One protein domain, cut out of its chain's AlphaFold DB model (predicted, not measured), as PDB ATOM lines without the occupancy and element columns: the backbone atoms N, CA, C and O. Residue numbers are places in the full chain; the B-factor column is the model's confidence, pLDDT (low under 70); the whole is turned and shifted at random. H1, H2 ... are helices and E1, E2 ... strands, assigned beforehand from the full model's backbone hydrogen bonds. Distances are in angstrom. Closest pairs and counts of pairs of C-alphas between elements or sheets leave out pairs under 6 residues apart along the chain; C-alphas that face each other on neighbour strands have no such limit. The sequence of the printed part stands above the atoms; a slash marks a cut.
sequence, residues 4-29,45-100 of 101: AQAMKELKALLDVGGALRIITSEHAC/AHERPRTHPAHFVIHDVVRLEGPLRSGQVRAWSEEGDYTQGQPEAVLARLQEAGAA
ATOM      1  N   ALA A   4     128.260 145.523  96.946       88.25
ATOM      2  CA  ALA A   4     128.315 144.203  97.567       88.25
ATOM      3  C   ALA A   4     127.276 143.260  96.944       88.25
ATOM      4  O   ALA A   4     127.571 142.085  96.711       88.25
ATOM      5  N   GLN A   5     126.088 143.777  96.632       91.75
ATOM      6  CA  GLN A   5     125.062 143.072  95.875       91.75
ATOM      7  C   GLN A   5     125.542 142.774  94.450       91.75
ATOM      8  O   GLN A   5     125.473 141.624  94.024       91.75
ATOM      9  N   ALA A   6     126.157 143.751  93.782       91.69
ATOM     10  CA  ALA A   6     126.754 143.572  92.461       91.69
ATOM     11  C   ALA A   6     127.818 142.463  92.438       91.69
ATOM     12  O   ALA A   6     127.837 141.631  91.536       91.69
ATOM     13  N   MET A   7     128.689 142.403  93.454       92.56
ATOM     14  CA  MET A   7     129.692 141.337  93.557       92.56
ATOM     15  C   MET A   7     129.083 139.953  93.787       92.56
ATOM     16  O   MET A   7     129.654 138.964  93.329       92.56
ATOM     17  N   LYS A   8     127.963 139.854  94.512       93.00
ATOM     18  CA  LYS A   8     127.249 138.578  94.670       93.00
ATOM     19  C   LYS A   8     126.659 138.124  93.342       93.00
ATOM     20  O   LYS A   8     126.799 136.959  92.992       93.00
ATOM     21  N   GLU A   9     126.054 139.047  92.606       93.56
ATOM     22  CA  GLU A   9     125.438 138.755  91.316       93.56
ATOM     23  C   GLU A   9     126.477 138.388  90.252       93.56
ATOM     24  O   GLU A   9     126.319 137.373  89.582       93.56
ATOM     25  N   LEU A  10     127.601 139.109  90.186       92.25
ATOM     26  CA  LEU A  10     128.737 138.754  89.328       92.25
ATOM     27  C   LEU A  10     129.214 137.317  89.566       92.25
ATOM     28  O   LEU A  10     129.443 136.582  88.611       92.25
ATOM     29  N   LYS A  11     129.348 136.900  90.830       92.06
ATOM     30  CA  LYS A  11     129.756 135.529  91.172       92.06
ATOM     31  C   LYS A  11     128.699 134.502  90.769       92.06
ATOM     32  O   LYS A  11     129.047 133.499  90.166       92.06
ATOM     33  N   ALA A  12     127.427 134.777  91.053       92.38
ATOM     34  CA  ALA A  12     126.337 133.876  90.692       92.38
ATOM     35  C   ALA A  12     126.229 133.679  89.171       92.38
ATOM     36  O   ALA A  12     126.031 132.560  88.711       92.38
ATOM     37  N   LEU A  13     126.390 134.747  88.385       90.62
ATOM     38  CA  LEU A  13     126.344 134.671  86.923       90.62
ATOM     39  C   LEU A  13     127.594 134.015  86.329       90.62
ATOM     40  O   LEU A  13     127.490 133.350  85.301       90.62
ATOM     41  N   LEU A  14     128.755 134.160  86.977       90.56
ATOM     42  CA  LEU A  14     129.959 133.428  86.590       90.56
ATOM     43  C   LEU A  14     129.741 131.911  86.683       90.56
ATOM     44  O   LEU A  14     130.126 131.189  85.769       90.56
ATOM     45  N   ASP A  15     129.076 131.444  87.744       88.62
ATOM     46  CA  ASP A  15     128.793 130.018  87.954       88.62
ATOM     47  C   ASP A  15     127.812 129.438  86.916       88.62
ATOM     48  O   ASP A  15     127.843 128.239  86.642       88.62
ATOM     49  N   VAL A  16     126.949 130.272  86.321       85.62
ATOM     50  CA  VAL A  16     126.022 129.852  85.251       85.62
ATOM     51  C   VAL A  16     126.764 129.575  83.938       85.62
ATOM     52  O   VAL A  16     126.339 128.709  83.176       85.62
ATOM     53  N   GLY A  17     127.882 130.266  83.688       78.31
ATOM     54  CA  GLY A  17     128.624 130.205  82.427       78.31
ATOM     55  C   GLY A  17     127.892 130.906  81.273       78.31
ATOM     56  O   GLY A  17     126.674 130.821  81.136       78.31
ATOM     57  N   GLY A  18     128.620 131.663  80.447       79.12
ATOM     58  CA  GLY A  18     128.073 132.341  79.258       79.12
ATOM     59  C   GLY A  18     127.111 133.515  79.519       79.12
ATOM     60  O   GLY A  18     126.693 134.185  78.577       79.12
ATOM     61  N   ALA A  19     126.767 133.796  80.781       84.50
ATOM     62  CA  ALA A  19     125.880 134.897  81.173       84.50
ATOM     63  C   ALA A  19     126.588 136.263  81.267       84.50
ATOM     64  O   ALA A  19     125.936 137.306  81.308       84.50
ATOM     65  N   LEU A  20     127.920 136.263  81.327       88.31
ATOM     66  CA  LEU A  20     128.756 137.457  81.394       88.31
ATOM     67  C   LEU A  20     129.724 137.433  80.218       88.31
ATOM     68  O   LEU A  20     130.457 136.457  80.059       88.31
ATOM     69  N   ARG A  21     129.760 138.512  79.432       90.31
ATOM     70  CA  ARG A  21     130.626 138.599  78.251       90.31
ATOM     71  C   ARG A  21     131.434 139.892  78.205       90.31
ATOM     72  O   ARG A  21     130.972 140.938  78.651       90.31
ATOM     73  N   ILE A  22     132.643 139.831  77.659       88.31
ATOM     74  CA  ILE A  22     133.530 140.975  77.421       88.31
ATOM     75  C   ILE A  22     133.569 141.233  75.921       88.31
ATOM     76  O   ILE A  22     133.875 140.334  75.149       88.31
ATOM     77  N   ILE A  23     133.303 142.473  75.518       84.44
ATOM     78  CA  ILE A  23     133.552 142.930  74.150       84.44
ATOM     79  C   ILE A  23     134.999 143.414  74.093       84.44
ATOM     80  O   ILE A  23     135.346 144.391  74.768       84.44
ATOM     81  N   THR A  24     135.848 142.738  73.326       77.50
ATOM     82  CA  THR A  24     137.243 143.151  73.138       77.50
ATOM     83  C   THR A  24     137.378 144.077  71.941       77.50
ATOM     84  O   THR A  24     136.514 144.149  71.071       77.50
ATOM     85  N   SER A  25     138.487 144.816  71.886       67.69
ATOM     86  CA  SER A  25     138.866 145.582  70.694       67.69
ATOM     87  C   SER A  25     139.527 144.717  69.617       67.69
ATOM     88  O   SER A  25     140.194 145.256  68.734       67.69
ATOM     89  N   GLU A  26     139.431 143.394  69.730       64.06
ATOM     90  CA  GLU A  26     139.884 142.473  68.699       64.06
ATOM     91  C   GLU A  26     138.878 142.427  67.558       64.06
ATOM     92  O   GLU A  26     137.700 142.753  67.725       64.06
ATOM     93  N   HIS A  27     139.359 142.035  66.379       65.25
ATOM     94  CA  HIS A  27     138.572 142.104  65.161       65.25
ATOM     95  C   HIS A  27     138.305 140.725  64.577       65.25
ATOM     96  O   HIS A  27     139.232 140.041  64.148       65.25
ATOM     97  N   ALA A  28     137.025 140.368  64.453       63.00
ATOM     98  CA  ALA A  28     136.601 139.152  63.760       63.00
ATOM     99  C   ALA A  28     136.991 139.176  62.266       63.00
ATOM    100  O   ALA A  28     137.223 138.138  61.643       63.00
ATOM    101  N   CYS A  29     137.109 140.373  61.675       58.38
ATOM    102  CA  CYS A  29     137.551 140.536  60.295       58.38
ATOM    103  C   CYS A  29     139.080 140.374  60.175       58.38
ATOM    104  O   CYS A  29     139.855 141.282  60.473       58.38
ATOM    105  N   ALA A  45     136.163 148.221  56.660       56.38
ATOM    106  CA  ALA A  45     136.305 148.838  57.977       56.38
ATOM    107  C   ALA A  45     137.430 148.233  58.839       56.38
ATOM    108  O   ALA A  45     137.567 148.623  59.996       56.38
ATOM    109  N   HIS A  46     138.275 147.345  58.304       59.75
ATOM    110  CA  HIS A  46     139.445 146.819  59.022       59.75
ATOM    111  C   HIS A  46     140.432 147.932  59.420       59.75
ATOM    112  O   HIS A  46     141.052 147.860  60.478       59.75
ATOM    113  N   GLU A  47     140.539 148.999  58.619       58.69
ATOM    114  CA  GLU A  47     141.383 150.167  58.924       58.69
ATOM    115  C   GLU A  47     140.758 151.122  59.957       58.69
ATOM    116  O   GLU A  47     141.455 151.938  60.561       58.69
ATOM    117  N   ARG A  48     139.438 151.038  60.178       60.12
ATOM    118  CA  ARG A  48     138.690 151.873  61.140       60.12
ATOM    119  C   ARG A  48     137.714 151.036  61.961       60.12
ATOM    120  O   ARG A  48     136.520 151.311  62.003       60.12
ATOM    121  N   PRO A  49     138.196 150.022  62.672       54.53
ATOM    122  CA  PRO A  49     137.319 148.971  63.160       54.53
ATOM    123  C   PRO A  49     136.448 149.409  64.344       54.53
ATOM    124  O   PRO A  49     135.404 148.822  64.606       54.53
ATOM    125  N   ARG A  50     136.789 150.541  64.979       60.16
ATOM    126  CA  ARG A  50     135.959 151.190  66.001       60.16
ATOM    127  C   ARG A  50     134.614 151.712  65.482       60.16
ATOM    128  O   ARG A  50     133.795 152.132  66.291       60.16
ATOM    129  N   THR A  51     134.395 151.743  64.166       63.47
ATOM    130  CA  THR A  51     133.173 152.298  63.567       63.47
ATOM    131  C   THR A  51     132.111 151.251  63.244       63.47
ATOM    132  O   THR A  51     131.023 151.644  62.831       63.47
ATOM    133  N   HIS A  52     132.389 149.949  63.400       63.94
ATOM    134  CA  HIS A  52     131.426 148.898  63.061       63.94
ATOM    135  C   HIS A  52     131.298 147.848  64.181       63.94
ATOM    136  O   HIS A  52     132.204 147.032  64.356       63.94
ATOM    137  N   PRO A  53     130.173 147.814  64.921       65.38
ATOM    138  CA  PRO A  53     130.027 146.968  66.108       65.38
ATOM    139  C   PRO A  53     130.118 145.464  65.810       65.38
ATOM    140  O   PRO A  53     130.602 144.713  66.646       65.38
ATOM    141  N   ALA A  54     129.748 145.028  64.601       65.50
ATOM    142  CA  ALA A  54     129.842 143.620  64.194       65.50
ATOM    143  C   ALA A  54     131.283 143.089  64.026       65.50
ATOM    144  O   ALA A  54     131.461 141.928  63.675       65.50
ATOM    145  N   HIS A  55     132.310 143.929  64.197       69.94
ATOM    146  CA  HIS A  55     133.704 143.493  64.096       69.94
ATOM    147  C   HIS A  55     134.341 143.184  65.436       69.94
ATOM    148  O   HIS A  55     135.402 142.573  65.421       69.94
ATOM    149  N   PHE A  56     133.733 143.570  66.553       76.06
ATOM    150  CA  PHE A  56     134.282 143.244  67.860       76.06
ATOM    151  C   PHE A  56     134.058 141.774  68.192       76.06
ATOM    152  O   PHE A  56     133.009 141.210  67.876       76.06
ATOM    153  N   VAL A  57     135.054 141.167  68.829       79.56
ATOM    154  CA  VAL A  57     134.936 139.809  69.355       79.56
ATOM    155  C   VAL A  57     134.337 139.875  70.756       79.56
ATOM    156  O   VAL A  57     134.604 140.797  71.532       79.56
ATOM    157  N   ILE A  58     133.464 138.917  71.045       85.38
ATOM    158  CA  ILE A  58     132.802 138.784  72.334       85.38
ATOM    159  C   ILE A  58     133.311 137.501  72.979       85.38
ATOM    160  O   ILE A  58     133.139 136.425  72.409       85.38
ATOM    161  N   HIS A  59     133.879 137.625  74.174       88.12
ATOM    162  CA  HIS A  59     134.409 136.502  74.942       88.12
ATOM    163  C   HIS A  59     133.605 136.273  76.204       88.12
ATOM    164  O   HIS A  59     133.209 137.228  76.876       88.12
ATOM    165  N   ASP A  60     133.414 135.012  76.571       91.00
ATOM    166  CA  ASP A  60     132.811 134.679  77.854       91.00
ATOM    167  C   ASP A  60     133.758 135.039  79.005       91.00
ATOM    168  O   ASP A  60     134.977 134.854  78.939       91.00
ATOM    169  N   VAL A  61     133.191 135.559  80.092       92.62
ATOM    170  CA  VAL A  61     133.929 135.743  81.341       92.62
ATOM    171  C   VAL A  61     134.073 134.389  82.019       92.62
ATOM    172  O   VAL A  61     133.079 133.747  82.351       92.62
ATOM    173  N   VAL A  62     135.312 133.998  82.305       93.69
ATOM    174  CA  VAL A  62     135.638 132.725  82.971       93.69
ATOM    175  C   VAL A  62     136.197 132.914  84.377       93.69
ATOM    176  O   VAL A  62     136.268 131.968  85.160       93.69
ATOM    177  N   ARG A  63     136.606 134.138  84.736       94.38
ATOM    178  CA  ARG A  63     137.200 134.415  86.048       94.38
ATOM    179  C   ARG A  63     136.941 135.841  86.517       94.38
ATOM    180  O   ARG A  63     137.074 136.794  85.757       94.38
ATOM    181  N   LEU A  64     136.683 135.990  87.814       95.12
ATOM    182  CA  LEU A  64     136.645 137.278  88.507       95.12
ATOM    183  C   LEU A  64     137.836 137.411  89.462       95.12
ATOM    184  O   LEU A  64     138.192 136.466  90.162       95.12
ATOM    185  N   GLU A  65     138.426 138.598  89.528       94.56
ATOM    186  CA  GLU A  65     139.490 138.951  90.468       94.56
ATOM    187  C   GLU A  65     139.089 140.195  91.269       94.56
ATOM    188  O   GLU A  65     138.668 141.211  90.709       94.56
ATOM    189  N   GLY A  66     139.240 140.122  92.591       89.62
ATOM    190  CA  GLY A  66     138.947 141.210  93.518       89.62
ATOM    191  C   GLY A  66     137.904 140.855  94.592       89.62
ATOM    192  O   GLY A  66     137.527 139.690  94.737       89.62
ATOM    193  N   PRO A  67     137.427 141.852  95.361       87.00
ATOM    194  CA  PRO A  67     137.715 143.274  95.180       87.00
ATOM    195  C   PRO A  67     139.193 143.621  95.434       87.00
ATOM    196  O   PRO A  67     139.815 143.137  96.376       87.00
ATOM    197  N   LEU A  68     139.761 144.452  94.559       91.25
ATOM    198  CA  LEU A  68     141.109 145.015  94.673       91.25
ATOM    199  C   LEU A  68     141.159 146.052  95.809       91.25
ATOM    200  O   LEU A  68     140.125 146.465  96.331       91.25
ATOM    201  N   ARG A  69     142.353 146.560  96.154       82.81
ATOM    202  CA  ARG A  69     142.509 147.615  97.185       82.81
ATOM    203  C   ARG A  69     141.652 148.869  96.932       82.81
ATOM    204  O   ARG A  69     141.337 149.576  97.878       82.81
ATOM    205  N   SER A  70     141.273 149.132  95.681       87.31
ATOM    206  CA  SER A  70     140.395 150.235  95.264       87.31
ATOM    207  C   SER A  70     138.890 149.913  95.325       87.31
ATOM    208  O   SER A  70     138.078 150.729  94.897       87.31
ATOM    209  N   GLY A  71     138.504 148.717  95.785       90.06
ATOM    210  CA  GLY A  71     137.122 148.221  95.743       90.06
ATOM    211  C   GLY A  71     136.657 147.763  94.355       90.06
ATOM    212  O   GLY A  71     135.514 147.347  94.196       90.06
ATOM    213  N   GLN A  72     137.535 147.823  93.351       94.50
ATOM    214  CA  GLN A  72     137.232 147.434  91.977       94.50
ATOM    215  C   GLN A  72     137.325 145.923  91.770       94.50
ATOM    216  O   GLN A  72     138.047 145.230  92.484       94.50
ATOM    217  N   VAL A  73     136.648 145.433  90.739       95.62
ATOM    218  CA  VAL A  73     136.710 144.044  90.275       95.62
ATOM    219  C   VAL A  73     137.262 143.997  88.854       95.62
ATOM    220  O   VAL A  73     137.071 144.941  88.082       95.62
ATOM    221  N   ARG A  74     137.955 142.908  88.521       95.75
ATOM    222  CA  ARG A  74     138.319 142.539  87.149       95.75
ATOM    223  C   ARG A  74     137.561 141.291  86.735       95.75
ATOM    224  O   ARG A  74     137.541 140.319  87.484       95.75
ATOM    225  N   ALA A  75     136.978 141.317  85.548       94.75
ATOM    226  CA  ALA A  75     136.408 140.149  84.892       94.75
ATOM    227  C   ALA A  75     137.293 139.776  83.709       94.75
ATOM    228  O   ALA A  75     137.638 140.665  82.937       94.75
ATOM    229  N   TRP A  76     137.664 138.503  83.610       94.69
ATOM    230  CA  TRP A  76     138.641 137.974  82.663       94.69
ATOM    231  C   TRP A  76     138.000 136.976  81.694       94.69
ATOM    232  O   TRP A  76     137.204 136.142  82.135       94.69
ATOM    233  N   SER A  77     138.404 137.023  80.424       92.56
ATOM    234  CA  SER A  77     138.201 135.946  79.448       92.56
ATOM    235  C   SER A  77     139.264 134.850  79.600       92.56
ATOM    236  O   SER A  77     140.243 135.011  80.338       92.56
ATOM    237  N   GLU A  78     139.076 133.722  78.909       89.81
ATOM    238  CA  GLU A  78     140.072 132.642  78.841       89.81
ATOM    239  C   GLU A  78     141.367 133.094  78.145       89.81
ATOM    240  O   GLU A  78     142.462 132.728  78.573       89.81
ATOM    241  N   GLU A  79     141.253 133.958  77.136       85.69
ATOM    242  CA  GLU A  79     142.378 134.487  76.351       85.69
ATOM    243  C   GLU A  79     143.183 135.572  77.086       85.69
ATOM    244  O   GLU A  79     144.254 135.980  76.637       85.69
ATOM    245  N   GLY A  80     142.723 135.989  78.270       87.50
ATOM    246  CA  GLY A  80     143.423 136.943  79.129       87.50
ATOM    247  C   GLY A  80     142.997 138.400  78.949       87.50
ATOM    248  O   GLY A  80     143.572 139.274  79.602       87.50
ATOM    249  N   ASP A  81     141.973 138.681  78.143       89.75
ATOM    250  CA  ASP A  81     141.326 139.991  78.123       89.75
ATOM    251  C   ASP A  81     140.576 140.241  79.422       89.75
ATOM    252  O   ASP A  81     140.080 139.319  80.074       89.75
ATOM    253  N   TYR A  82     140.469 141.510  79.811       92.12
ATOM    254  CA  TYR A  82     139.715 141.864  81.001       92.12
ATOM    255  C   TYR A  82     139.031 143.218  80.905       92.12
ATOM    256  O   TYR A  82     139.487 144.148  80.240       92.12
ATOM    257  N   THR A  83     137.951 143.356  81.672       92.19
ATOM    258  CA  THR A  83     137.365 144.654  82.005       92.19
ATOM    259  C   THR A  83     137.477 144.899  83.505       92.19
ATOM    260  O   THR A  83     137.353 143.975  84.308       92.19
ATOM    261  N   GLN A  84     137.745 146.147  83.896       94.38
ATOM    262  CA  GLN A  84     137.924 146.556  85.289       94.38
ATOM    263  C   GLN A  84     137.010 147.734  85.620       94.38
ATOM    264  O   GLN A  84     136.844 148.654  84.815       94.38
ATOM    265  N   GLY A  85     136.465 147.750  86.832       94.00
ATOM    266  CA  GLY A  85     135.674 148.877  87.310       94.00
ATOM    267  C   GLY A  85     135.066 148.643  88.681       94.00
ATOM    268  O   GLY A  85     135.402 147.682  89.373       94.00
ATOM    269  N   GLN A  86     134.173 149.548  89.079       95.75
ATOM    270  CA  GLN A  86     133.318 149.306  90.238       95.75
ATOM    271  C   GLN A  86     132.383 148.123  89.938       95.75
ATOM    272  O   GLN A  86     131.911 148.031  88.802       95.75
ATOM    273  N   PRO A  87     132.107 147.239  90.911       94.00
ATOM    274  CA  PRO A  87     131.283 146.050  90.706       94.00
ATOM    275  C   PRO A  87     129.959 146.293  89.977       94.00
ATOM    276  O   PRO A  87     129.657 145.573  89.034       94.00
ATOM    277  N   GLU A  88     129.206 147.333  90.351       94.62
ATOM    278  CA  GLU A  88     127.937 147.672  89.689       94.62
ATOM    279  C   GLU A  88     128.129 148.022  88.204       94.62
ATOM    280  O   GLU A  88     127.418 147.509  87.343       94.62
ATOM    281  N   ALA A  89     129.136 148.842  87.891       92.62
ATOM    282  CA  ALA A  89     129.428 149.247  86.517       92.62
ATOM    283  C   ALA A  89     129.958 148.084  85.661       92.62
ATOM    284  O   ALA A  89     129.683 148.023  84.463       92.62
ATOM    285  N   VAL A  90     130.726 147.169  86.264       92.69
ATOM    286  CA  VAL A  90     131.208 145.960  85.585       92.69
ATOM    287  C   VAL A  90     130.045 145.019  85.300       92.69
ATOM    288  O   VAL A  90     129.927 144.565  84.168       92.69
ATOM    289  N   LEU A  91     129.164 144.772  86.272       93.06
ATOM    290  CA  LEU A  91     128.000 143.911  86.070       93.06
ATOM    291  C   LEU A  91     127.126 144.396  84.910       93.06
ATOM    292  O   LEU A  91     126.870 143.620  83.991       93.06
ATOM    293  N   ALA A  92     126.743 145.677  84.919       91.62
ATOM    294  CA  ALA A  92     125.905 146.254  83.870       91.62
ATOM    295  C   ALA A  92     126.536 146.076  82.479       91.62
ATOM    296  O   ALA A  92     125.899 145.557  81.566       91.62
ATOM    297  N   ARG A  93     127.829 146.404  82.338       89.56
ATOM    298  CA  ARG A  93     128.557 146.264  81.069       89.56
ATOM    299  C   ARG A  93     128.599 144.817  80.567       89.56
ATOM    300  O   ARG A  93     128.434 144.583  79.374       89.56
ATOM    301  N   LEU A  94     128.864 143.860  81.455       91.12
ATOM    302  CA  LEU A  94     128.987 142.448  81.080       91.12
ATOM    303  C   LEU A  94     127.636 141.833  80.688       91.12
ATOM    304  O   LEU A  94     127.590 140.988  79.797       91.12
ATOM    305  N   GLN A  95     126.547 142.260  81.334       89.44
ATOM    306  CA  GLN A  95     125.187 141.835  80.994       89.44
ATOM    307  C   GLN A  95     124.718 142.443  79.666       89.44
ATOM    308  O   GLN A  95     124.144 141.734  78.842       89.44
ATOM    309  N   GLU A  96     125.007 143.726  79.421       86.19
ATOM    310  CA  GLU A  96     124.735 144.376  78.132       86.19
ATOM    311  C   GLU A  96     125.442 143.649  76.980       86.19
ATOM    312  O   GLU A  96     124.829 143.368  75.951       86.19
ATOM    313  N   ALA A  97     126.710 143.277  77.174       82.94
ATOM    314  CA  ALA A  97     127.461 142.477  76.212       82.94
ATOM    315  C   ALA A  97     126.877 141.064  76.028       82.94
ATOM    316  O   ALA A  97     126.842 140.553  74.909       82.94
ATOM    317  N   GLY A  98     126.391 140.440  77.105       77.31
ATOM    318  CA  GLY A  98     125.712 139.143  77.063       77.31
ATOM    319  C   GLY A  98     124.427 139.154  76.230       77.31
ATOM    320  O   GLY A  98     124.162 138.195  75.517       77.31
ATOM    321  N   ALA A  99     123.663 140.248  76.266       73.69
ATOM    322  CA  ALA A  99     122.419 140.398  75.507       73.69
ATOM    323  C   ALA A  99     122.624 140.741  74.016       73.69
ATOM    324  O   ALA A  99     121.668 140.681  73.242       73.69
ATOM    325  N   ALA A 100     123.837 141.135  73.613       61.00
ATOM    326  CA  ALA A 100     124.137 141.619  72.265       61.00
ATOM    327  C   ALA A 100     124.521 140.521  71.251       61.00
ATOM    328  O   ALA A 100     124.660 140.835  70.067       61.00
TER     329      ALA A 100
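Overview. This is residues 4 to 29 and 45 to 100 of the 101 residues of an uncharacterized protein of marine sediment metagenome (UniProt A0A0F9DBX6). A small three-stranded sheet, E3, E4 and E5, has the helices H1 and H2 over one face, two layers in all, and a two-stranded ribbon of E1 and E2 reaches away from it along the longest axis. H2 spans both, with residues 87 to 94 near E4 and E5 and residues 90 to 99 near E1 and E2, while H1 is at the end of the model away from the ribbon. The printed part has 82 residues, in the order H1, E1, E2, E3, E4, E5, H2; both sheets are antiparallel, the larger in the order E3, E4, E5, and the class is mixed, helices and strands. It is compact, with a radius of gyration of the C-alphas of 13.2 A, yet elongated in outline, spanning 41 by 26 by 20 A.

Along the chain. Find C-alpha 4 at (128.315, 144.203, 97.567); from there H1 runs through residues 4 to 16, 19.0 A long. E1, residues 21 to 27, covers 15.7 A. Beyond the cut come E2, residues 56 to 60, 13.2 A, and E3, residues 63 to 65, 6.7 A. E4, residues 73 to 76, covers 9.9 A, and E5, residues 82 to 85, 10.3 A. H2, residues 87 to 99, is 18.5 A long and ends at C-alpha 99, (122.419, 140.398, 75.507).

Arrangement. Look first at the meander E3, E4, E5, each strand the antiparallel neighbour of the one before; E3 and E4 form a hairpin, as do E4 and E5. N 65 and O 74 are 2.8 A apart, and N 75 and O 83 are 3.0 A apart, both within hydrogen-bond range. H2 is on this sheet at a height of 9.9 A, over E5, and runs along the strands at 20 degrees to E5 on the local plane. H1 is on it too; its closest C-alphas to E3 are those of Leu 14 and Arg 63, 7.3 A. With its residues 87 to 91 alone H2 touches H1, closest at the C-alphas of Ala 6 and Glu 88, 5.1 A; they run the same way at a shallow tilt of 34 degrees, only just short of steep. In the antiparallel pair E1 and E2, N 22 and O 59 are 2.8 A apart, within hydrogen-bond range. E2 runs on into E3 at 87 degrees. The closest C-alphas of E1 and H2 are those of Arg 21 and Leu 94, 5.1 A. In H1 and H2 every O i to N i+4 pair is within hydrogen-bond range.

Size, cuts and confidence. The two C-alphas farthest apart are those of Ala 4 and Glu 47, 41.2 A. Residues 30 to 44 are not printed, and C-alphas 29 and 45 are 8.7 A apart across this cut. Of the links that are printed whole, E3 to E4 is short and the others are tight. Mean pLDDT of the printed part is 83.7; look for values under 70 at residues 25 to 29, 45 to 55 and 100.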